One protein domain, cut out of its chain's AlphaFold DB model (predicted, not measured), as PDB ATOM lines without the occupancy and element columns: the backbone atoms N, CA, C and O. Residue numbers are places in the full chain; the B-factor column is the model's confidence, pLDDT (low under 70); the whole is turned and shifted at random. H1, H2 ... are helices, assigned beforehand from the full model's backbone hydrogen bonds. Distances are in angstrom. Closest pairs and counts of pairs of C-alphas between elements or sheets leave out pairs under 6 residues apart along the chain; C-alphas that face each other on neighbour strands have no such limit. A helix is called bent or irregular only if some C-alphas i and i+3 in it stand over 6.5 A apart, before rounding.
ATOM      1  N   LEU A 146     -23.523 -36.643 -12.813       95.69
ATOM      2  CA  LEU A 146     -22.984 -36.416 -14.163       95.69
ATOM      3  C   LEU A 146     -21.651 -37.154 -14.415       95.69
ATOM      4  O   LEU A 146     -21.550 -37.813 -15.452       95.69
ATOM      5  N   PRO A 147     -20.659 -37.145 -13.492       96.00
ATOM      6  CA  PRO A 147     -19.425 -37.906 -13.683       96.00
ATOM      7  C   PRO A 147     -19.664 -39.414 -13.835       96.00
ATOM      8  O   PRO A 147     -19.094 -40.035 -14.733       96.00
ATOM      9  N   ASN A 148     -20.530 -39.997 -12.997       95.69
ATOM     10  CA  ASN A 148     -20.840 -41.428 -13.033       95.69
ATOM     11  C   ASN A 148     -21.552 -41.821 -14.327       95.69
ATOM     12  O   ASN A 148     -21.226 -42.845 -14.921       95.69
ATOM     13  N   VAL A 149     -22.501 -41.002 -14.781       96.56
ATOM     14  CA  VAL A 149     -23.263 -41.252 -16.008       96.56
ATOM     15  C   VAL A 149     -22.378 -41.126 -17.244       96.56
ATOM     16  O   VAL A 149     -22.408 -42.007 -18.100       96.56
ATOM     17  N   ILE A 150     -21.545 -40.085 -17.330       96.50
ATOM     18  CA  ILE A 150     -20.589 -39.913 -18.435       96.50
ATOM     19  C   ILE A 150     -19.609 -41.089 -18.480       96.50
ATOM     20  O   ILE A 150     -19.366 -41.650 -19.551       96.50
ATOM     21  N   PHE A 151     -19.077 -41.495 -17.321       96.00
ATOM     22  CA  PHE A 151     -18.231 -42.682 -17.219       96.00
ATOM     23  C   PHE A 151     -18.962 -43.939 -17.705       96.00
ATOM     24  O   PHE A 151     -18.412 -44.695 -18.506       96.00
ATOM     25  N   ALA A 152     -20.201 -44.155 -17.263       95.94
ATOM     26  CA  ALA A 152     -20.987 -45.324 -17.627       95.94
ATOM     27  C   ALA A 152     -21.293 -45.359 -19.131       95.94
ATOM     28  O   ALA A 152     -20.988 -46.353 -19.780       95.94
ATOM     29  N   ILE A 153     -21.791 -44.269 -19.725       95.69
ATOM     30  CA  ILE A 153     -22.118 -44.194 -21.164       95.69
ATOM     31  C   ILE A 153     -20.902 -44.531 -22.042       95.69
ATOM     32  O   ILE A 153     -21.054 -45.214 -23.059       95.69
ATOM     33  N   ARG A 154     -19.694 -44.108 -21.636       95.00
ATOM     34  CA  ARG A 154     -18.428 -44.422 -22.332       95.00
ATOM     35  C   ARG A 154     -18.073 -45.902 -22.336       95.00
ATOM     36  O   ARG A 154     -17.405 -46.349 -23.263       95.00
ATOM     37  N   ASN A 155     -18.500 -46.639 -21.315       94.38
ATOM     38  CA  ASN A 155     -18.173 -48.052 -21.129       94.38
ATOM     39  C   ASN A 155     -19.346 -48.998 -21.441       94.38
ATOM     40  O   ASN A 155     -19.142 -50.202 -21.581       94.38
ATOM     41  N   MET A 156     -20.567 -48.474 -21.553       93.50
ATOM     42  CA  MET A 156     -21.757 -49.241 -21.909       93.50
ATOM     43  C   MET A 156     -21.695 -49.743 -23.352       93.50
ATOM     44  O   MET A 156     -21.198 -49.068 -24.260       93.50
ATOM     45  N   ASN A 157     -22.286 -50.917 -23.580       93.06
ATOM     46  CA  ASN A 157     -22.517 -51.411 -24.927       93.06
ATOM     47  C   ASN A 157     -23.485 -50.466 -25.660       93.06
ATOM     48  O   ASN A 157     -24.540 -50.110 -25.136       93.06
ATOM     49  N   SER A 158     -23.139 -50.080 -26.889       92.19
ATOM     50  CA  SER A 158     -23.973 -49.205 -27.721       92.19
ATOM     51  C   SER A 158     -25.394 -49.745 -27.948       92.19
ATOM     52  O   SER A 158     -26.332 -48.958 -28.079       92.19
ATOM     53  N   CYS A 159     -25.575 -51.074 -27.942       92.75
ATOM     54  CA  CYS A 159     -26.880 -51.729 -28.053       92.75
ATOM     55  C   CYS A 159     -27.812 -51.420 -26.874       92.75
ATOM     56  O   CYS A 159     -29.033 -51.432 -27.050       92.75
ATOM     57  N   ASP A 160     -27.241 -51.132 -25.702       93.00
ATOM     58  CA  ASP A 160     -27.970 -50.907 -24.453       93.00
ATOM     59  C   ASP A 160     -28.393 -49.439 -24.278       93.00
ATOM     60  O   ASP A 160     -29.291 -49.142 -23.493       93.00
ATOM     61  N   LEU A 161     -27.804 -48.504 -25.033       93.81
ATOM     62  CA  LEU A 161     -28.073 -47.069 -24.877       93.81
ATOM     63  C   LEU A 161     -29.544 -46.685 -25.120       93.81
ATOM     64  O   LEU A 161     -30.085 -45.935 -24.303       93.81
ATOM     65  N   PRO A 162     -30.249 -47.205 -26.150       94.12
ATOM     66  CA  PRO A 162     -31.673 -46.906 -26.328       94.12
ATOM     67  C   PRO A 162     -32.577 -47.445 -25.213       94.12
ATOM     68  O   PRO A 162     -33.744 -47.056 -25.131       94.12
ATOM     69  N   TRP A 163     -32.058 -48.337 -24.365       94.31
ATOM     70  CA  TRP A 163     -32.770 -48.891 -23.217       94.31
ATOM     71  C   TRP A 163     -32.632 -48.045 -21.948       94.31
ATOM     72  O   TRP A 163     -33.313 -48.349 -20.964       94.31
ATOM     73  N   ILE A 164     -31.818 -46.980 -21.952       95.56
ATOM     74  CA  ILE A 164     -31.875 -45.935 -20.921       95.56
ATOM     75  C   ILE A 164     -33.258 -45.292 -21.023       95.56
ATOM     76  O   ILE A 164     -33.583 -44.653 -22.027       95.56
ATOM     77  N   PHE A 165     -34.103 -45.507 -20.014       95.81
ATOM     78  CA  PHE A 165     -35.505 -45.139 -20.103       95.81
ATOM     79  C   PHE A 165     -35.671 -43.638 -19.881       95.81
ATOM     80  O   PHE A 165     -35.787 -43.137 -18.765       95.81
ATOM     81  N   SER A 166     -35.664 -42.916 -20.994       94.19
ATOM     82  CA  SER A 166     -35.933 -41.492 -21.068       94.19
ATOM     83  C   SER A 166     -36.743 -41.202 -22.323       94.19
ATOM     84  O   SER A 166     -36.502 -41.771 -23.393       94.19
ATOM     85  N   ALA A 167     -37.729 -40.323 -22.197       93.81
ATOM     86  CA  ALA A 167     -38.417 -39.766 -23.346       93.81
ATOM     87  C   ALA A 167     -37.679 -38.489 -23.772       93.81
ATOM     88  O   ALA A 167     -37.907 -37.401 -23.233       93.81
ATOM     89  N   TYR A 168     -36.758 -38.648 -24.724       96.06
ATOM     90  CA  TYR A 168     -35.879 -37.581 -25.194       96.06
ATOM     91  C   TYR A 168     -36.677 -36.385 -25.728       96.06
ATOM     92  O   TYR A 168     -37.744 -36.520 -26.330       96.06
ATOM     93  N   CYS A 169     -36.162 -35.193 -25.454       96.75
ATOM     94  CA  CYS A 169     -36.788 -33.925 -25.810       96.75
ATOM     95  C   CYS A 169     -36.006 -33.193 -26.900       96.75
ATOM     96  O   CYS A 169     -36.607 -32.461 -27.691       96.75
ATOM     97  N   PHE A 170     -34.685 -33.381 -26.935       97.75
ATOM     98  CA  PHE A 170     -33.786 -32.666 -27.831       97.75
ATOM     99  C   PHE A 170     -32.676 -33.578 -28.344       97.75
ATOM    100  O   PHE A 170     -32.230 -34.497 -27.650       97.75
ATOM    101  N   VAL A 171     -32.206 -33.299 -29.558       97.44
ATOM    102  CA  VAL A 171     -30.992 -33.939 -30.072       97.44
ATOM    103  C   VAL A 171     -29.760 -33.311 -29.429       97.44
ATOM    104  O   VAL A 171     -28.882 -34.039 -28.982       97.44
ATOM    105  N   ASP A 172     -29.715 -31.982 -29.360       96.69
ATOM    106  CA  ASP A 172     -28.552 -31.172 -29.000       96.69
ATOM    107  C   ASP A 172     -28.760 -30.345 -27.726       96.69
ATOM    108  O   ASP A 172     -29.882 -29.953 -27.398       96.69
ATOM    109  N   PHE A 173     -27.669 -30.019 -27.029       96.56
ATOM    110  CA  PHE A 173     -27.702 -29.181 -25.825       96.56
ATOM    111  C   PHE A 173     -28.134 -27.730 -26.106       96.56
ATOM    112  O   PHE A 173     -28.714 -27.088 -25.234       96.56
ATOM    113  N   ASP A 174     -27.934 -27.231 -27.333       94.94
ATOM    114  CA  ASP A 174     -28.447 -25.927 -27.791       94.94
ATOM    115  C   ASP A 174     -29.984 -25.924 -28.002       94.94
ATOM    116  O   ASP A 174     -30.562 -24.875 -28.296       94.94
ATOM    117  N   GLN A 175     -30.662 -27.073 -27.864       95.06
ATOM    118  CA  GLN A 175     -32.110 -27.233 -28.058       95.06
ATOM    119  C   GLN A 175     -32.606 -26.830 -29.463       95.06
ATOM    120  O   GLN A 175     -33.749 -26.384 -29.619       95.06
ATOM    121  N   ARG A 176     -31.768 -26.967 -30.502       94.94
ATOM    122  CA  ARG A 176     -32.120 -26.602 -31.887       94.94
ATOM    123  C   ARG A 176     -33.048 -27.620 -32.530       94.94
ATOM    124  O   ARG A 176     -33.953 -27.226 -33.269       94.94
ATOM    125  N   TRP A 177     -32.830 -28.907 -32.267       96.81
ATOM    126  CA  TRP A 177     -33.619 -29.995 -32.843       96.81
ATOM    127  C   TRP A 177     -34.490 -30.649 -31.774       96.81
ATOM    128  O   TRP A 177     -34.005 -31.160 -30.765       96.81
ATOM    129  N   GLU A 178     -35.797 -30.619 -32.012       97.00
ATOM    130  CA  GLU A 178     -36.835 -31.089 -31.091       97.00
ATOM    131  C   GLU A 178     -37.174 -32.560 -31.386       97.00
ATOM    132  O   GLU A 178     -37.240 -32.950 -32.553       97.00
ATOM    133  N   LEU A 179     -37.416 -33.364 -30.343       96.31
ATOM    134  CA  LEU A 179     -37.712 -34.803 -30.456       96.31
ATOM    135  C   LEU A 179     -39.033 -35.237 -29.816       96.31
ATOM    136  O   LEU A 179     -39.454 -36.376 -30.010       96.31
ATOM    137  N   ALA A 180     -39.697 -34.385 -29.028       95.06
ATOM    138  CA  ALA A 180     -40.901 -34.820 -28.337       95.06
ATOM    139  C   ALA A 180     -42.022 -35.175 -29.329       95.06
ATOM    140  O   ALA A 180     -42.284 -34.472 -30.310       95.06
ATOM    141  N   ASN A 181     -42.733 -36.257 -29.015       93.19
ATOM    142  CA  ASN A 181     -43.798 -36.813 -29.847       93.19
ATOM    143  C   ASN A 181     -45.036 -35.910 -30.001       93.19
ATOM    144  O   ASN A 181     -45.781 -36.050 -30.967       93.19
ATOM    145  N   SER A 182     -45.249 -34.960 -29.088       92.50
ATOM    146  CA  SER A 182     -46.344 -33.990 -29.121       92.50
ATOM    147  C   SER A 182     -45.813 -32.568 -28.906       92.50
ATOM    148  O   SER A 182     -44.773 -32.349 -28.279       92.50
ATOM    149  N   ARG A 183     -46.533 -31.564 -29.430       93.19
ATOM    150  CA  ARG A 183     -46.171 -30.150 -29.220       93.19
ATOM    151  C   ARG A 183     -46.249 -29.773 -27.740       93.19
ATOM    152  O   ARG A 183     -45.373 -29.075 -27.243       93.19
ATOM    153  N   ILE A 184     -47.295 -30.235 -27.059       94.75
ATOM    154  CA  ILE A 184     -47.545 -29.931 -25.647       94.75
ATOM    155  C   ILE A 184     -46.432 -30.540 -24.791       94.75
ATOM    156  O   ILE A 184     -45.848 -29.849 -23.955       94.75
ATOM    157  N   ARG A 185     -46.042 -31.786 -25.081       94.81
ATOM    158  CA  ARG A 185     -44.897 -32.427 -24.437       94.81
ATOM    159  C   ARG A 185     -43.592 -31.669 -24.689       94.81
ATOM    160  O   ARG A 185     -42.821 -31.481 -23.753       94.81
ATOM    161  N   GLN A 186     -43.344 -31.177 -25.907       96.00
ATOM    162  CA  GLN A 186     -42.146 -30.372 -26.194       96.00
ATOM    163  C   GLN A 186     -42.093 -29.085 -25.353       96.00
ATOM    164  O   GLN A 186     -41.029 -28.682 -24.880       96.00
ATOM    165  N   GLU A 187     -43.236 -28.429 -25.146       95.25
ATOM    166  CA  GLU A 187     -43.331 -27.252 -24.278       95.25
ATOM    167  C   GLU A 187     -43.085 -27.619 -22.804       95.25
ATOM    168  O   GLU A 187     -42.378 -26.885 -22.106       95.25
ATOM    169  N   ARG A 188     -43.576 -28.780 -22.345       94.81
ATOM    170  CA  ARG A 188     -43.272 -29.328 -21.011       94.81
ATOM    171  C   ARG A 188     -41.777 -29.606 -20.837       94.81
ATOM    172  O   ARG A 188     -41.196 -29.143 -19.859       94.81
ATOM    173  N   CYS A 189     -41.130 -30.233 -21.822       95.38
ATOM    174  CA  CYS A 189     -39.683 -30.470 -21.841       95.38
ATOM    175  C   CYS A 189     -38.870 -29.191 -21.597       95.38
ATOM    176  O   CYS A 189     -37.993 -29.171 -20.736       95.38
ATOM    177  N   ARG A 190     -39.187 -28.105 -22.316       94.75
ATOM    178  CA  ARG A 190     -38.504 -26.809 -22.160       94.75
ATOM    179  C   ARG A 190     -38.671 -26.212 -20.766       94.75
ATOM    180  O   ARG A 190     -37.747 -25.590 -20.256       94.75
ATOM    181  N   ARG A 191     -39.856 -26.361 -20.174       94.06
ATOM    182  CA  ARG A 191     -40.192 -25.740 -18.885       94.06
ATOM    183  C   ARG A 191     -39.669 -26.528 -17.688       94.06
ATOM    184  O   ARG A 191     -39.312 -25.908 -16.695       94.06
ATOM    185  N   GLN A 192     -39.671 -27.858 -17.763       93.06
ATOM    186  CA  GLN A 192     -39.444 -28.724 -16.599       93.06
ATOM    187  C   GLN A 192     -38.178 -29.579 -16.692       93.06
ATOM    188  O   GLN A 192     -37.612 -29.910 -15.655       93.06
ATOM    189  N   TYR A 193     -37.719 -29.940 -17.895       94.56
ATOM    190  CA  TYR A 193     -36.658 -30.946 -18.066       94.56
ATOM    191  C   TYR A 193     -35.375 -30.404 -18.701       94.56
ATOM    192  O   TYR A 193     -34.428 -31.162 -18.884       94.56
ATOM    193  N   ALA A 194     -35.304 -29.109 -19.018       93.56
ATOM    194  CA  ALA A 194     -34.160 -28.515 -19.714       93.56
ATOM    195  C   ALA A 194     -32.820 -28.649 -18.962       93.56
ATOM    196  O   ALA A 194     -31.773 -28.668 -19.598       93.56
ATOM    197  N   THR A 195     -32.841 -28.775 -17.631       95.88
ATOM    198  CA  THR A 195     -31.637 -28.966 -16.802       95.88
ATOM    199  C   THR A 195     -31.236 -30.437 -16.625       95.88
ATOM    200  O   THR A 195     -30.187 -30.724 -16.042       95.88
ATOM    201  N   ASN A 196     -32.057 -31.376 -17.109       96.56
ATOM    202  CA  ASN A 196     -31.822 -32.815 -17.016       96.56
ATOM    203  C   ASN A 196     -31.100 -33.319 -18.276       96.56
ATOM    204  O   ASN A 196     -31.693 -33.415 -19.345       96.56
ATOM    205  N   GLY A 197     -29.843 -33.735 -18.148       95.81
ATOM    206  CA  GLY A 197     -29.042 -34.284 -19.247       95.81
ATOM    207  C   GLY A 197     -29.646 -35.546 -19.868       95.81
ATOM    208  O   GLY A 197     -29.390 -35.837 -21.032       95.81
ATOM    209  N   GLY A 198     -30.508 -36.255 -19.132       94.69
ATOM    210  CA  GLY A 198     -31.198 -37.455 -19.601       94.69
ATOM    211  C   GLY A 198     -32.188 -37.219 -20.740       94.69
ATOM    212  O   GLY A 198     -32.586 -38.187 -21.384       94.69
ATOM    213  N   VAL A 199     -32.589 -35.974 -21.031       96.69
ATOM    214  CA  VAL A 199     -33.512 -35.678 -22.147       96.69
ATOM    215  C   VAL A 199     -32.814 -35.271 -23.450       96.69
ATOM    216  O   VAL A 199     -33.499 -34.974 -24.434       96.69
ATOM    217  N   PHE A 200     -31.479 -35.286 -23.477       97.81
ATOM    218  CA  PHE A 200     -30.655 -34.879 -24.616       97.81
ATOM    219  C   PHE A 200     -29.896 -36.070 -25.205       97.81
ATOM    220  O   PHE A 200     -29.150 -36.747 -24.498       97.81
ATOM    221  N   LEU A 201     -30.025 -36.303 -26.515       96.81
ATOM    222  CA  LEU A 201     -29.253 -37.364 -27.179       96.81
ATOM    223  C   LEU A 201     -27.760 -37.029 -27.309       96.81
ATOM    224  O   LEU A 201     -26.935 -37.939 -27.353       96.81
ATOM    225  N   GLU A 202     -27.396 -35.744 -27.337       96.44
ATOM    226  CA  GLU A 202     -26.005 -35.290 -27.435       96.44
ATOM    227  C   GLU A 202     -25.127 -35.906 -26.344       96.44
ATOM    228  O   GLU A 202     -24.026 -36.366 -26.638       96.44
ATOM    229  N   GLY A 203     -25.641 -36.020 -25.116       94.81
ATOM    230  CA  GLY A 203     -24.921 -36.665 -24.021       94.81
ATOM    231  C   GLY A 203     -24.527 -38.112 -24.333       94.81
ATOM    232  O   GLY A 203     -23.409 -38.515 -24.008       94.81
ATOM    233  N   LEU A 204     -25.392 -38.867 -25.024       94.75
ATOM    234  CA  LEU A 204     -25.101 -40.230 -25.477       94.75
ATOM    235  C   LEU A 204     -24.074 -40.238 -26.611       94.75
ATOM    236  O   LEU A 204     -23.082 -40.962 -26.546       94.75
ATOM    237  N   PHE A 205     -24.302 -39.431 -27.648       94.88
ATOM    238  CA  PHE A 205     -23.495 -39.459 -28.868       94.88
ATOM    239  C   PHE A 205     -22.072 -38.938 -28.666       94.88
ATOM    240  O   PHE A 205     -21.142 -39.488 -29.250       94.88
ATOM    241  N   ARG A 206     -21.883 -37.933 -27.803       95.12
ATOM    242  CA  ARG A 206     -20.549 -37.439 -27.427       95.12
ATOM    243  C   ARG A 206     -19.739 -38.473 -26.662       95.12
ATOM    244  O   ARG A 206     -18.516 -38.493 -26.748       95.12
ATOM    245  N   ASN A 207     -20.416 -39.305 -25.871       95.25
ATOM    246  CA  ASN A 207     -19.764 -40.163 -24.894       95.25
ATOM    247  C   ASN A 207     -19.722 -41.636 -25.307       95.25
ATOM    248  O   ASN A 207     -19.041 -42.395 -24.637       95.25
ATOM    249  N   ASN A 208     -20.347 -42.061 -26.407       93.12
ATOM    250  CA  ASN A 208     -20.208 -43.429 -26.909       93.12
ATOM    251  C   ASN A 208     -19.771 -43.463 -28.380       93.12
ATOM    252  O   ASN A 208     -20.534 -43.153 -29.293       93.12
ATOM    253  N   ARG A 209     -18.531 -43.907 -28.618       86.44
ATOM    254  CA  ARG A 209     -17.913 -43.931 -29.959       86.44
ATOM    255  C   ARG A 209     -18.425 -45.050 -30.866       86.44
ATOM    256  O   ARG A 209     -18.144 -45.042 -32.059       86.44
ATOM    257  N   GLN A 210     -19.133 -46.030 -30.312       87.44
ATOM    258  CA  GLN A 210     -19.591 -47.221 -31.029       87.44
ATOM    259  C   GLN A 210     -21.096 -47.189 -31.311       87.44
ATOM    260  O   GLN A 210     -21.680 -48.233 -31.586       87.44
ATOM    261  N   ILE A 211     -21.728 -46.009 -31.290       85.50
ATOM    262  CA  ILE A 211     -23.186 -45.857 -31.427       85.50
ATOM    263  C   ILE A 211     -23.784 -46.576 -32.652       85.50
ATOM    264  O   ILE A 211     -24.925 -47.037 -32.618       85.50
ATOM    265  N   SER A 212     -23.009 -46.698 -33.733       81.25
ATOM    266  CA  SER A 212     -23.434 -47.319 -34.986       81.25
ATOM    267  C   SER A 212     -23.484 -48.849 -34.946       81.25
ATOM    268  O   SER A 212     -24.121 -49.438 -35.815       81.25
ATOM    269  N   GLN A 213     -22.863 -49.509 -33.961       86.56
ATOM    270  CA  GLN A 213     -22.763 -50.975 -33.927       86.56
ATOM    271  C   GLN A 213     -24.083 -51.669 -33.564       86.56
ATOM    272  O   GLN A 213     -24.369 -52.728 -34.114       86.56
ATOM    273  N   GLY A 214     -24.884 -51.097 -32.660       78.44
ATOM    274  CA  GLY A 214     -26.140 -51.716 -32.216       78.44
ATOM    275  C   GLY A 214     -27.379 -51.308 -33.011       78.44
ATOM    276  O   GLY A 214     -28.226 -52.140 -33.316       78.44
ATOM    277  N   TRP A 215     -27.482 -50.019 -33.342       88.44
ATOM    278  CA  TRP A 215     -28.705 -49.407 -33.881       88.44
ATOM    279  C   TRP A 215     -28.414 -48.449 -35.047       88.44
ATOM    280  O   TRP A 215     -29.181 -47.519 -35.281       88.44
ATOM    281  N   GLY A 216     -27.300 -48.640 -35.766       88.94
ATOM    282  CA  GLY A 216     -26.800 -47.707 -36.787       88.94
ATOM    283  C   GLY A 216     -27.857 -47.258 -37.799       88.94
ATOM    284  O   GLY A 216     -28.160 -46.071 -37.865       88.94
ATOM    285  N   ASP A 217     -28.483 -48.196 -38.514       90.12
ATOM    286  CA  ASP A 217     -29.498 -47.880 -39.535       90.12
ATOM    287  C   ASP A 217     -30.736 -47.172 -38.953       90.12
ATOM    288  O   ASP A 217     -31.340 -46.298 -39.589       90.12
ATOM    289  N   ALA A 218     -31.105 -47.523 -37.717       92.94
ATOM    290  CA  ALA A 218     -32.208 -46.887 -37.010       92.94
ATOM    291  C   ALA A 218     -31.852 -45.444 -36.625       92.94
ATOM    292  O   ALA A 218     -32.662 -44.549 -36.844       92.94
ATOM    293  N   TRP A 219     -30.638 -45.194 -36.125       94.50
ATOM    294  CA  TRP A 219     -30.146 -43.846 -35.820       94.50
ATOM    295  C   TRP A 219     -30.020 -42.966 -37.061       94.50
ATOM    296  O   TRP A 219     -30.364 -41.780 -37.021       94.50
ATOM    297  N   GLU A 220     -29.570 -43.556 -38.166       94.00
ATOM    298  CA  GLU A 220     -29.478 -42.889 -39.459       94.00
ATOM    299  C   GLU A 220     -30.842 -42.368 -39.911       94.00
ATOM    300  O   GLU A 220     -30.997 -41.179 -40.201       94.00
ATOM    301  N   SER A 221     -31.854 -43.234 -39.887       93.56
ATOM    302  CA  SER A 221     -33.221 -42.884 -40.282       93.56
ATOM    303  C   SER A 221     -33.892 -41.934 -39.287       93.56
ATOM    304  O   SER A 221     -34.498 -40.937 -39.683       93.56
ATOM    305  N   ALA A 222     -33.754 -42.211 -37.989       94.44
ATOM    306  CA  ALA A 222     -34.438 -41.479 -36.933       94.44
ATOM    307  C   ALA A 222     -33.900 -40.053 -36.763       94.44
ATOM    308  O   ALA A 222     -34.692 -39.130 -36.565       94.44
ATOM    309  N   VAL A 223     -32.577 -39.857 -36.836       95.94
ATOM    310  CA  VAL A 223     -31.924 -38.599 -36.440       95.94
ATOM    311  C   VAL A 223     -30.947 -38.087 -37.496       95.94
ATOM    312  O   VAL A 223     -31.089 -36.953 -37.955       95.94
ATOM    313  N   PHE A 224     -29.943 -38.875 -37.890       95.38
ATOM    314  CA  PHE A 224     -28.788 -38.316 -38.605       95.38
ATOM    315  C   PHE A 224     -29.118 -37.819 -40.015       95.38
ATOM    316  O   PHE A 224     -28.611 -36.768 -40.409       95.38
ATOM    317  N   ASN A 225     -30.008 -38.490 -40.750       95.06
ATOM    318  CA  ASN A 225     -30.436 -38.030 -42.073       95.06
ATOM    319  C   ASN A 225     -31.079 -36.638 -42.026       95.06
ATOM    320  O   ASN A 225     -30.734 -35.789 -42.845       95.06
ATOM    321  N   ALA A 226     -31.925 -36.369 -41.026       95.25
ATOM    322  CA  ALA A 226     -32.544 -35.057 -40.846       95.25
ATOM    323  C   ALA A 226     -31.507 -33.961 -40.541       95.25
ATOM    324  O   ALA A 226     -31.608 -32.841 -41.037       95.25
ATOM    325  N   LEU A 227     -30.471 -34.276 -39.757       95.94
ATOM    326  CA  LEU A 227     -29.411 -33.317 -39.437       95.94
ATOM    327  C   LEU A 227     -28.553 -32.963 -40.660       95.94
ATOM    328  O   LEU A 227     -28.167 -31.802 -40.817       95.94
ATOM    329  N   ARG A 228     -28.290 -33.932 -41.550       95.94
ATOM    330  CA  ARG A 228     -27.502 -33.726 -42.781       95.94
ATOM    331  C   ARG A 228     -28.175 -32.800 -43.798       95.94
ATOM    332  O   ARG A 228     -27.492 -32.311 -44.694       95.94
ATOM    333  N   GLU A 229     -29.465 -32.500 -43.647       93.62
ATOM    334  CA  GLU A 229     -30.165 -31.515 -44.486       93.62
ATOM    335  C   GLU A 229     -29.709 -30.065 -44.224       93.62
ATOM    336  O   GLU A 229     -30.035 -29.165 -44.999       93.62
ATOM    337  N   SER A 230     -28.950 -29.811 -43.149       94.00
ATOM    338  CA  SER A 230     -28.508 -28.467 -42.760       94.00
ATOM    339  C   SER A 230     -27.003 -28.384 -42.478       94.00
ATOM    340  O   SER A 230     -26.413 -29.283 -41.879       94.00
ATOM    341  N   ASN A 231     -26.381 -27.246 -42.814       95.12
ATOM    342  CA  ASN A 231     -24.968 -26.984 -42.489       95.12
ATOM    343  C   ASN A 231     -24.702 -27.019 -40.974       95.12
ATOM    344  O   ASN A 231     -23.649 -27.473 -40.536       95.12
ATOM    345  N   ALA A 232     -25.664 -26.555 -40.169       95.06
ATOM    346  CA  ALA A 232     -25.563 -26.595 -38.714       95.06
ATOM    347  C   ALA A 232     -25.554 -28.037 -38.179       95.06
ATOM    348  O   ALA A 232     -24.789 -28.332 -37.263       95.06
ATOM    349  N   GLY A 233     -26.365 -28.927 -38.760       95.75
ATOM    350  CA  GLY A 233     -26.416 -30.337 -38.375       95.75
ATOM    351  C   GLY A 233     -25.161 -31.105 -38.781       95.75
ATOM    352  O   GLY A 233     -24.634 -31.855 -37.965       95.75
ATOM    353  N   LEU A 234     -24.606 -30.850 -39.972       96.25
ATOM    354  CA  LEU A 234     -23.308 -31.409 -40.382       96.25
ATOM    355  C   LEU A 234     -22.179 -31.006 -39.418       96.25
ATOM    356  O   LEU A 234     -21.442 -31.864 -38.938       96.25
ATOM    357  N   ALA A 235     -22.097 -29.718 -39.070       96.19
ATOM    358  CA  ALA A 235     -21.101 -29.213 -38.124       96.19
ATOM    359  C   ALA A 235     -21.313 -29.724 -36.686       96.19
ATOM    360  O   ALA A 235     -20.368 -29.793 -35.900       96.19
ATOM    361  N   TRP A 236     -22.553 -30.038 -36.302       96.31
ATOM    362  CA  TRP A 236     -22.841 -30.667 -35.015       96.31
ATOM    363  C   TRP A 236     -22.422 -32.139 -35.015       96.31
ATOM    364  O   TRP A 236     -21.714 -32.543 -34.101       96.31
ATOM    365  N   LEU A 237     -22.746 -32.912 -36.060       95.62
ATOM    366  CA  LEU A 237     -22.340 -34.319 -36.184       95.62
ATOM    367  C   LEU A 237     -20.817 -34.474 -36.075       95.62
ATOM    368  O   LEU A 237     -20.338 -35.284 -35.288       95.62
ATOM    369  N   GLU A 238     -20.060 -33.660 -36.813       94.88
ATOM    370  CA  GLU A 238     -18.595 -33.689 -36.770       94.88
ATOM    371  C   GLU A 238     -18.059 -33.389 -35.360       94.88
ATOM    372  O   GLU A 238     -17.256 -34.154 -34.830       94.88
ATOM    373  N   ARG A 239     -18.543 -32.321 -34.711       94.56
ATOM    374  CA  ARG A 239     -18.081 -31.926 -33.367       94.56
ATOM    375  C   ARG A 239     -18.475 -32.914 -32.274       94.56
ATOM    376  O   ARG A 239     -17.685 -33.147 -31.365       94.56
ATOM    377  N   THR A 240     -19.683 -33.464 -32.342       94.69
ATOM    378  CA  THR A 240     -20.225 -34.396 -31.348       94.69
ATOM    379  C   THR A 240     -19.457 -35.711 -31.371       94.69
ATOM    380  O   THR A 240     -19.012 -36.165 -30.323       94.69
ATOM    381  N   PHE A 241     -19.223 -36.288 -32.553       92.69
ATOM    382  CA  PHE A 241     -18.493 -37.554 -32.673       92.69
ATOM    383  C   PHE A 241     -16.972 -37.413 -32.532       92.69
ATOM    384  O   PHE A 241     -16.304 -38.391 -32.201       92.69
ATOM    385  N   ALA A 242     -16.419 -36.214 -32.743       93.12
ATOM    386  CA  ALA A 242     -15.011 -35.917 -32.476       93.12
ATOM    387  C   ALA A 242     -14.720 -35.567 -31.003       93.12
ATOM    388  O   ALA A 242     -13.560 -35.337 -30.654       93.12
ATOM    389  N   ALA A 243     -15.739 -35.489 -30.140       93.12
ATOM    390  CA  ALA A 243     -15.560 -35.133 -28.739       93.12
ATOM    391  C   ALA A 243     -14.715 -36.183 -27.994       93.12
ATOM    392  O   ALA A 243     -15.059 -37.362 -27.938       93.12
ATOM    393  N   ASP A 244     -13.614 -35.736 -27.383       91.62
ATOM    394  CA  ASP A 244     -12.740 -36.575 -26.559       91.62
ATOM    395  C   ASP A 244     -12.229 -35.815 -25.331       91.62
ATOM    396  O   ASP A 244     -11.035 -35.581 -25.150       91.62
ATOM    397  N   LEU A 245     -13.167 -35.342 -24.512       95.44
ATOM    398  CA  LEU A 245     -12.842 -34.622 -23.285       95.44
ATOM    399  C   LEU A 245     -12.662 -35.593 -22.107       95.44
ATOM    400  O   LEU A 245     -13.422 -36.565 -21.989       95.44
ATOM    401  N   PRO A 246     -11.728 -35.334 -21.175       96.69
ATOM    402  CA  PRO A 246     -11.735 -35.963 -19.857       96.69
ATOM    403  C   PRO A 246     -13.088 -35.778 -19.155       96.69
ATOM    404  O   PRO A 246     -13.807 -34.818 -19.415       96.69
ATOM    405  N   ILE A 247     -13.441 -36.685 -18.240       96.38
ATOM    406  CA  ILE A 247     -14.777 -36.701 -17.611       96.38
ATOM    407  C   ILE A 247     -15.089 -35.374 -16.905       96.38
ATOM    408  O   ILE A 247     -16.187 -34.856 -17.065       96.38
ATOM    409  N   GLY A 248     -14.134 -34.791 -16.170       97.12
ATOM    410  CA  GLY A 248     -14.336 -33.504 -15.490       97.12
ATOM    411  C   GLY A 248     -14.595 -32.333 -16.450       97.12
ATOM    412  O   GLY A 248     -15.450 -31.488 -16.181       97.12
ATOM    413  N   ASP A 249     -13.922 -32.320 -17.601       97.56
ATOM    414  CA  ASP A 249     -14.100 -31.283 -18.623       97.56
ATOM    415  C   ASP A 249     -15.419 -31.473 -19.383       97.56
ATOM    416  O   ASP A 249     -16.096 -30.497 -19.696       97.56
ATOM    417  N   GLU A 250     -15.832 -32.721 -19.624       97.50
ATOM    418  CA  GLU A 250     -17.137 -33.040 -20.215       97.50
ATOM    419  C   GLU A 250     -18.287 -32.657 -19.267       97.50
ATOM    420  O   GLU A 250     -19.274 -32.073 -19.706       97.50
ATOM    421  N   VAL A 251     -18.146 -32.886 -17.955       97.81
ATOM    422  CA  VAL A 251     -19.108 -32.394 -16.950       97.81
ATOM    423  C   VAL A 251     -19.199 -30.869 -16.996       97.81
ATOM    424  O   VAL A 251     -20.299 -30.319 -17.026       97.81
ATOM    425  N   THR A 252     -18.055 -30.185 -17.054       97.75
ATOM    426  CA  THR A 252     -18.011 -28.719 -17.169       97.75
ATOM    427  C   THR A 252     -18.681 -28.247 -18.463       97.75
ATOM    428  O   THR A 252     -19.430 -27.270 -18.459       97.75
ATOM    429  N   PHE A 253     -18.477 -28.968 -19.570       97.25
ATOM    430  CA  PHE A 253     -19.150 -28.700 -20.838       97.25
ATOM    431  C   PHE A 253     -20.672 -28.784 -20.689       97.25
ATOM    432  O   PHE A 253     -21.356 -27.843 -21.075       97.25
ATOM    433  N   TRP A 254     -21.208 -29.839 -20.066       97.56
ATOM    434  CA  TRP A 254     -22.652 -29.987 -19.828       97.56
ATOM    435  C   TRP A 254     -23.194 -28.857 -18.939       97.56
ATOM    436  O   TRP A 254     -24.228 -28.257 -19.237       97.56
ATOM    437  N   GLN A 255     -22.462 -28.497 -17.884       97.62
ATOM    438  CA  GLN A 255     -22.838 -27.417 -16.968       97.62
ATOM    439  C   GLN A 255     -22.876 -26.039 -17.645       97.62
ATOM    440  O   GLN A 255     -23.728 -25.220 -17.297       97.62
ATOM    441  N   ASN A 256     -22.040 -25.790 -18.660       97.38
ATOM    442  CA  ASN A 256     -22.115 -24.560 -19.459       97.38
ATOM    443  C   ASN A 256     -23.457 -24.423 -20.202       97.38
ATOM    444  O   ASN A 256     -23.911 -23.305 -20.442       97.38
ATOM    445  N   TYR A 257     -24.125 -25.544 -20.489       96.88
ATOM    446  CA  TYR A 257     -25.479 -25.604 -21.049       96.88
ATOM    447  C   TYR A 257     -26.585 -25.670 -19.981       96.88
ATOM    448  O   TYR A 257     -27.732 -25.960 -20.305       96.88
ATOM    449  N   GLN A 258     -26.268 -25.379 -18.712       96.25
ATOM    450  CA  GLN A 258     -27.196 -25.453 -17.572       96.25
ATOM    451  C   GLN A 258     -27.721 -26.870 -17.281       96.25
ATOM    452  O   GLN A 258     -28.757 -27.037 -16.637       96.25
ATOM    453  N   ILE A 259     -26.997 -27.901 -17.720       97.12
ATOM    454  CA  ILE A 259     -27.323 -29.293 -17.414       97.12
ATOM    455  C   ILE A 259     -26.675 -29.660 -16.080       97.12
ATOM    456  O   ILE A 259     -25.450 -29.700 -15.960       97.12
ATOM    457  N   THR A 260     -27.502 -29.916 -15.067       95.50
ATOM    458  CA  THR A 260     -27.051 -30.111 -13.678       95.50
ATOM    459  C   THR A 260     -27.351 -31.497 -13.122       95.50
ATOM    460  O   THR A 260     -26.747 -31.889 -12.127       95.50
ATOM    461  N   SER A 261     -28.276 -32.244 -13.726       94.88
ATOM    462  CA  SER A 261     -28.690 -33.570 -13.252       94.88
ATOM    463  C   SER A 261     -28.894 -34.548 -14.405       94.88
ATOM    464  O   SER A 261     -29.003 -34.140 -15.559       94.88
ATOM    465  N   PHE A 262     -28.945 -35.842 -14.097       95.25
ATOM    466  CA  PHE A 262     -29.315 -36.887 -15.046       95.25
ATOM    467  C   PHE A 262     -30.329 -37.826 -14.389       95.25
ATOM    468  O   PHE A 262     -29.973 -38.706 -13.613       95.25
ATOM    469  N   VAL A 263     -31.611 -37.607 -14.675       94.25
ATOM    470  CA  VAL A 263     -32.730 -38.348 -14.079       94.25
ATOM    471  C   VAL A 263     -33.428 -39.159 -15.162       94.25
ATOM    472  O   VAL A 263     -33.863 -38.599 -16.175       94.25
ATOM    473  N   THR A 264     -33.546 -40.468 -14.943       94.69
ATOM    474  CA  THR A 264     -34.287 -41.379 -15.825       94.69
ATOM    475  C   THR A 264     -35.744 -41.493 -15.396       94.69
ATOM    476  O   THR A 264     -36.114 -41.156 -14.270       94.69
ATOM    477  N   LEU A 313     -37.126 -45.220 -26.028       95.38
ATOM    478  CA  LEU A 313     -36.435 -44.916 -27.284       95.38
ATOM    479  C   LEU A 313     -36.125 -46.186 -28.092       95.38
ATOM    480  O   LEU A 313     -36.221 -46.179 -29.315       95.38
ATOM    481  N   ALA A 314     -35.786 -47.291 -27.420       93.88
ATOM    482  CA  ALA A 314     -35.631 -48.590 -28.075       93.88
ATOM    483  C   ALA A 314     -36.897 -49.002 -28.851       93.88
ATOM    484  O   ALA A 314     -36.787 -49.551 -29.946       93.88
ATOM    485  N   GLY A 315     -38.088 -48.699 -28.318       93.06
ATOM    486  CA  GLY A 315     -39.364 -48.913 -29.001       93.06
ATOM    487  C   GLY A 315     -39.503 -48.051 -30.255       93.06
ATOM    488  O   GLY A 315     -39.843 -48.573 -31.316       93.06
ATOM    489  N   ASP A 316     -39.152 -46.765 -30.161       93.88
ATOM    490  CA  ASP A 316     -39.174 -45.835 -31.298       93.88
ATOM    491  C   ASP A 316     -38.225 -46.280 -32.424       93.88
ATOM    492  O   ASP A 316     -38.626 -46.378 -33.584       93.88
ATOM    493  N   LEU A 317     -36.976 -46.618 -32.086       94.38
ATOM    494  CA  LEU A 317     -35.974 -47.080 -33.053       94.38
ATOM    495  C   LEU A 317     -36.358 -48.426 -33.678       94.38
ATOM    496  O   LEU A 317     -36.210 -48.618 -34.887       94.38
ATOM    497  N   PHE A 318     -36.884 -49.352 -32.872       92.12
ATOM    498  CA  PHE A 318     -37.377 -50.629 -33.376       92.12
ATOM    499  C   PHE A 318     -38.514 -50.416 -34.376       92.12
ATOM    500  O   PHE A 318     -38.473 -50.973 -35.474       92.12
ATOM    501  N   ALA A 319     -39.487 -49.562 -34.049       91.69
ATOM    502  CA  ALA A 319     -40.583 -49.244 -34.951       91.69
ATOM    503  C   ALA A 319     -40.088 -48.609 -36.260       91.69
ATOM    504  O   ALA A 319     -40.548 -49.013 -37.323       91.69
ATOM    505  N   ILE A 320     -39.108 -47.702 -36.223       93.00
ATOM    506  CA  ILE A 320     -38.537 -47.067 -37.427       93.00
ATOM    507  C   ILE A 320     -37.782 -48.064 -38.319       93.00
ATOM    508  O   ILE A 320     -37.826 -47.954 -39.544       93.00
ATOM    509  N   SER A 321     -37.094 -49.035 -37.716       90.88
ATOM    510  CA  SER A 321     -36.304 -50.045 -38.436       90.88
ATOM    511  C   SER A 321     -37.137 -51.190 -39.028       90.88
ATOM    512  O   SER A 321     -36.712 -51.852 -39.976       90.88
ATOM    513  N   LYS A 322     -38.321 -51.466 -38.468       88.00
ATOM    514  CA  LYS A 322     -39.126 -52.633 -38.835       88.00
ATOM    515  C   LYS A 322     -39.882 -52.401 -40.145       88.00
ATOM    516  O   LYS A 322     -40.884 -51.691 -40.177       88.00
ATOM    517  N   ASN A 323     -39.474 -53.119 -41.191       83.25
ATOM    518  CA  ASN A 323     -40.189 -53.160 -42.467       83.25
ATOM    519  C   ASN A 323     -41.661 -53.565 -42.257       83.25
ATOM    520  O   ASN A 323     -41.951 -54.641 -41.729       83.25
ATOM    521  N   GLY A 324     -42.586 -52.698 -42.675       80.56
ATOM    522  CA  GLY A 324     -44.031 -52.898 -42.529       80.56
ATOM    523  C   GLY A 324     -44.658 -52.244 -41.293       80.56
ATOM    524  O   GLY A 324     -45.874 -52.332 -41.135       80.56
ATOM    525  N   SER A 325     -43.881 -51.574 -40.435       85.00
ATOM    526  CA  SER A 325     -44.455 -50.626 -39.478       85.00
ATOM    527  C   SER A 325     -44.928 -49.358 -40.206       85.00
ATOM    528  O   SER A 325     -44.367 -48.963 -41.232       85.00
ATOM    529  N   SER A 326     -45.919 -48.664 -39.648       84.50
ATOM    530  CA  SER A 326     -46.335 -47.323 -40.094       84.50
ATOM    531  C   SER A 326     -45.278 -46.241 -39.804       84.50
ATOM    532  O   SER A 326     -45.395 -45.117 -40.285       84.50
ATOM    533  N   MET A 327     -44.228 -46.597 -39.059       87.62
ATOM    534  CA  MET A 327     -43.107 -45.756 -38.628       87.62
ATOM    535  C   MET A 327     -41.849 -45.928 -39.500       87.62
ATOM    536  O   MET A 327     -40.870 -45.202 -39.326       87.62
ATOM    537  N   SER A 328     -41.867 -46.886 -40.432       90.88
ATOM    538  CA  SER A 328     -40.690 -47.336 -41.177       90.88
ATOM    539  C   SER A 328     -40.024 -46.201 -41.961       90.88
ATOM    540  O   SER A 328     -40.641 -45.595 -42.837       90.88
ATOM    541  N   GLY A 329     -38.741 -45.946 -41.688       89.69
ATOM    542  CA  GLY A 329     -37.927 -44.953 -42.409       89.69
ATOM    543  C   GLY A 329     -38.283 -43.477 -42.152       89.69
ATOM    544  O   GLY A 329     -37.820 -42.600 -42.885       89.69
ATOM    545  N   LEU A 330     -39.108 -43.186 -41.142       93.06
ATOM    546  CA  LEU A 330     -39.461 -41.821 -40.735       93.06
ATOM    547  C   LEU A 330     -38.475 -41.264 -39.693       93.06
ATOM    548  O   LEU A 330     -37.746 -42.014 -39.044       93.06
ATOM    549  N   SER A 331     -38.457 -39.937 -39.531       95.31
ATOM    550  CA  SER A 331     -37.561 -39.248 -38.593       95.31
ATOM    551  C   SER A 331     -38.262 -38.888 -37.278       95.31
ATOM    552  O   SER A 331     -39.430 -38.494 -37.269       95.31
ATOM    553  N   LEU A 332     -37.523 -38.970 -36.165       96.06
ATOM    554  CA  LEU A 332     -37.936 -38.464 -34.850       96.06
ATOM    555  C   LEU A 332     -37.720 -36.950 -34.705       96.06
ATOM    556  O   LEU A 332     -38.287 -36.338 -33.805       96.06
ATOM    557  N   VAL A 333     -36.912 -36.334 -35.575       96.94
ATOM    558  CA  VAL A 333     -36.627 -34.896 -35.520       96.94
ATOM    559  C   VAL A 333     -37.841 -34.123 -36.018       96.94
ATOM    560  O   VAL A 333     -38.236 -34.225 -37.177       96.94
ATOM    561  N   ARG A 334     -38.422 -33.301 -35.146       94.38
ATOM    562  CA  ARG A 334     -39.682 -32.591 -35.396       94.38
ATOM    563  C   ARG A 334     -39.610 -31.592 -36.553       94.38
ATOM    564  O   ARG A 334     -40.619 -31.328 -37.202       94.38
ATOM    565  N   GLN A 335     -38.429 -31.035 -36.810       93.06
ATOM    566  CA  GLN A 335     -38.165 -30.120 -37.922       93.06
ATOM    567  C   GLN A 335     -37.941 -30.835 -39.271       93.06
ATOM    568  O   GLN A 335     -37.855 -30.158 -40.296       93.06
ATOM    569  N   ALA A 336     -37.832 -32.169 -39.294       93.56
ATOM    570  CA  ALA A 336     -37.636 -32.935 -40.521       93.56
ATOM    571  C   ALA A 336     -38.913 -32.982 -41.374       93.56
ATOM    572  O   ALA A 336     -40.032 -32.980 -40.859       93.56
ATOM    573  N   ARG A 337     -38.761 -33.093 -42.701       91.00
ATOM    574  CA  ARG A 337     -39.905 -33.183 -43.634       91.00
ATOM    575  C   ARG A 337     -40.719 -34.467 -43.476       91.00
ATOM    576  O   ARG A 337     -41.900 -34.481 -43.797       91.00
ATOM    577  N   ASN A 338     -40.074 -35.540 -43.028       92.62
ATOM    578  CA  ASN A 338     -40.653 -36.860 -42.788       92.62
ATOM    579  C   ASN A 338     -40.813 -37.137 -41.283       92.62
ATOM    580  O   ASN A 338     -40.587 -38.264 -40.835       92.62
ATOM    581  N   PHE A 339     -41.161 -36.113 -40.494       94.69
ATOM    582  CA  PHE A 339     -41.394 -36.272 -39.063       94.69
ATOM    583  C   PHE A 339     -42.547 -37.244 -38.787       94.69
ATOM    584  O   PHE A 339     -43.669 -37.091 -39.275       94.69
ATOM    585  N   ILE A 340     -42.266 -38.231 -37.947       92.75
ATOM    586  CA  ILE A 340     -43.122 -39.389 -37.704       92.75
ATOM    587  C   ILE A 340     -44.490 -39.051 -37.089       92.75
ATOM    588  O   ILE A 340     -45.492 -39.678 -37.427       92.75
ATOM    589  N   PHE A 341     -44.561 -38.022 -36.238       92.75
ATOM    590  CA  PHE A 341     -45.789 -37.622 -35.538       92.75
ATOM    591  C   PHE A 341     -46.458 -36.391 -36.166       92.75
ATOM    592  O   PHE A 341     -47.197 -35.663 -35.504       92.75
ATOM    593  N   GLN A 342     -46.192 -36.114 -37.449       89.62
ATOM    594  CA  GLN A 342     -46.819 -34.987 -38.143       89.62
ATOM    595  C   GLN A 342     -48.313 -35.227 -38.408       89.62
ATOM    596  O   GLN A 342     -49.120 -34.321 -38.215       89.62
ATOM    597  N   ASN A 343     -48.675 -36.450 -38.816       86.94
ATOM    598  CA  ASN A 343     -50.051 -36.861 -39.137       86.94
ATOM    599  C   ASN A 343     -50.549 -38.042 -38.278       86.94
ATOM    600  O   ASN A 343     -51.626 -38.578 -38.524       86.94
ATOM    601  N   SER A 344     -49.758 -38.476 -37.298       89.31
ATOM    602  CA  SER A 344     -50.058 -39.590 -36.395       89.31
ATOM    603  C   SER A 344     -49.601 -39.233 -34.979       89.31
ATOM    604  O   SER A 344     -48.823 -38.301 -34.797       89.31
ATOM    605  N   SER A 345     -50.078 -39.956 -33.971       92.25
ATOM    606  CA  SER A 345     -49.629 -39.817 -32.584       92.25
ATOM    607  C   SER A 345     -49.008 -41.123 -32.107       92.25
ATOM    608  O   SER A 345     -49.332 -42.192 -32.624       92.25
ATOM    609  N   LEU A 346     -48.154 -41.059 -31.082       93.38
ATOM    610  CA  LEU A 346     -47.597 -42.275 -30.487       93.38
ATOM    611  C   LEU A 346     -48.698 -43.196 -29.924       93.38
ATOM    612  O   LEU A 346     -48.560 -44.409 -29.981       93.38
ATOM    613  N   GLU A 347     -49.827 -42.644 -29.469       94.12
ATOM    614  CA  GLU A 347     -51.007 -43.416 -29.051       94.12
ATOM    615  C   GLU A 347     -51.530 -44.343 -30.162       94.12
ATOM    616  O   GLU A 347     -51.782 -45.520 -29.907       94.12
ATOM    617  N   VAL A 348     -51.641 -43.844 -31.400       92.38
ATOM    618  CA  VAL A 348     -52.060 -44.657 -32.558       92.38
ATOM    619  C   VAL A 348     -51.040 -45.762 -32.829       92.38
ATOM    620  O   VAL A 348     -51.415 -46.909 -33.041       92.38
ATOM    621  N   GLN A 349     -49.748 -45.452 -32.726       91.75
ATOM    622  CA  GLN A 349     -48.674 -46.433 -32.921       91.75
ATOM    623  C   GLN A 349     -48.678 -47.536 -31.852       91.75
ATOM    624  O   GLN A 349     -48.444 -48.711 -32.143       91.75
ATOM    625  N   LEU A 350     -48.992 -47.176 -30.606       93.69
ATOM    626  CA  LEU A 350     -49.154 -48.129 -29.510       93.69
ATOM    627  C   LEU A 350     -50.365 -49.049 -29.730       93.69
ATOM    628  O   LEU A 350     -50.302 -50.218 -29.340       93.69
ATOM    629  N   MET A 351     -51.441 -48.552 -30.350       93.44
ATOM    630  CA  MET A 351     -52.595 -49.363 -30.763       93.44
ATOM    631  C   MET A 351     -52.241 -50.304 -31.924       93.44
ATOM    632  O   MET A 351     -52.519 -51.501 -31.839       93.44
ATOM    633  N   ASP A 352     -51.554 -49.797 -32.954       89.69
ATOM    634  CA  ASP A 352     -51.114 -50.574 -34.123       89.69
ATOM    635  C   ASP A 352     -50.212 -51.756 -33.720       89.69
ATOM    636  O   ASP A 352     -50.344 -52.864 -34.242       89.69
ATOM    637  N   ASN A 353     -49.323 -51.548 -32.742       89.44
ATOM    638  CA  ASN A 353     -48.428 -52.582 -32.205       89.44
ATOM    639  C   ASN A 353     -49.025 -53.358 -31.009       89.44
ATOM    640  O   ASN A 353     -48.289 -54.021 -30.278       89.44
ATOM    641  N   GLN A 354     -50.339 -53.257 -30.765       90.81
ATOM    642  CA  GLN A 354     -51.078 -53.997 -29.724       90.81
ATOM    643  C   GLN A 354     -50.604 -53.766 -28.276       90.81
ATOM    644  O   GLN A 354     -50.982 -54.503 -27.365       90.81
ATOM    645  N   THR A 355     -49.798 -52.732 -28.027       92.12
ATOM    646  CA  THR A 355     -49.409 -52.328 -26.665       92.12
ATOM    647  C   THR A 355     -50.586 -51.669 -25.946       92.12
ATOM    648  O   THR A 355     -50.779 -51.861 -24.740       92.12
TER     649      THR A 355
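Overview. This is residues 146 to 264 and 313 to 355 of the 910 residues of an uncharacterized protein of Aphanomyces euteiches (UniProt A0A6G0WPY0). Short helices cross one another in a compact cluster, with H4 nearest its middle and a string of contacts running from H7 through H1, H4 and H6 to H5, on which H2 and H8 pack. H3 lies on one side and H9 at the end far from H7; neither touches a helix, and each is reached from the helix before it by a long link. The printed part has 162 residues with nine named helices, H1 to H9 in chain order, and no named strand; the class is all helix. It is compact, with a radius of gyration of the C-alphas of 15.2 A and spans of 44 by 34 by 33 A.

Along the chain. H1, residues 146 to 155, begins at C-alpha 146 (-22.984, -36.416, -14.163) and measures 14.4 A. H2, residues 158 to 163, is irregular, with C-alphas 159 and 162 7.0 A apart. H3 is residues 183 to 193, 14.7 A, and H4 is residues 201 to 207. H5, residues 212 to 228, is the longest helix by residues, 16.2 A; it is irregular, with C-alphas 214 and 217 8.9 A apart, and has a kink of 70 degrees near residue 219. H6 is residues 231 to 241, 15.8 A, and H7 is residues 247 to 256, 14.3 A. H8 is residues 313 to 321, 12.3 A. H9, residues 346 to 352, ends at C-alpha 352 (-51.114, -50.574, -34.123).

Arrangement. H5 is the hub, touching three helices. With residues 215 to 222 alone it touches H8, about perpendicular at 79 degrees; the closest C-alphas, of Ala 218 and Ser 321, are 5.4 A apart. With residues 212 to 215 alone it touches H2, closest at C-alphas Cys 159 and Gly 214, 4.2 A. H2 also touches H8, closest at C-alphas Pro 162 and Ala 314, 4.6 A. H5 and H6 form a helical hairpin at a shallow tilt of 25 degrees, opposite ways; residues 224 to 228 alone of H5 touch H6, closest at C-alphas Leu 227 and Gly 233, 4.4 A. H6 touches H4 at a steep tilt of 43 degrees, closest at C-alphas Arg 206 and Thr 240, 5.0 A. H4 touches H1, closest at C-alphas Arg 154 and Asn 207, 5.1 A. H1 touches H7 at a steep tilt of 55 degrees, opposite ways, closest at C-alphas Pro 147 and Ile 247, 6.2 A. H3 and H9 touch no helix. Every O i to N i+4 pair is within hydrogen-bond range in H1, H3, H6, H7, H8 and H9; the figures are 2 of 3 in H4, 9 of 13 in H5 and 0 of 2 in H2, where 2 of 3 O i to N i+3 pairs are within range.

Size, cuts and confidence. The two C-alphas farthest apart, of Asp 249 and Gln 354, are 44.8 A apart. Residues 265 to 312 are not printed, and C-alphas 264 and 313 are 12.2 A apart across the cut. The links H2 to H3 and H8 to H9 are long. Mean pLDDT of the printed part is 93.7, and no printed residue is under 70.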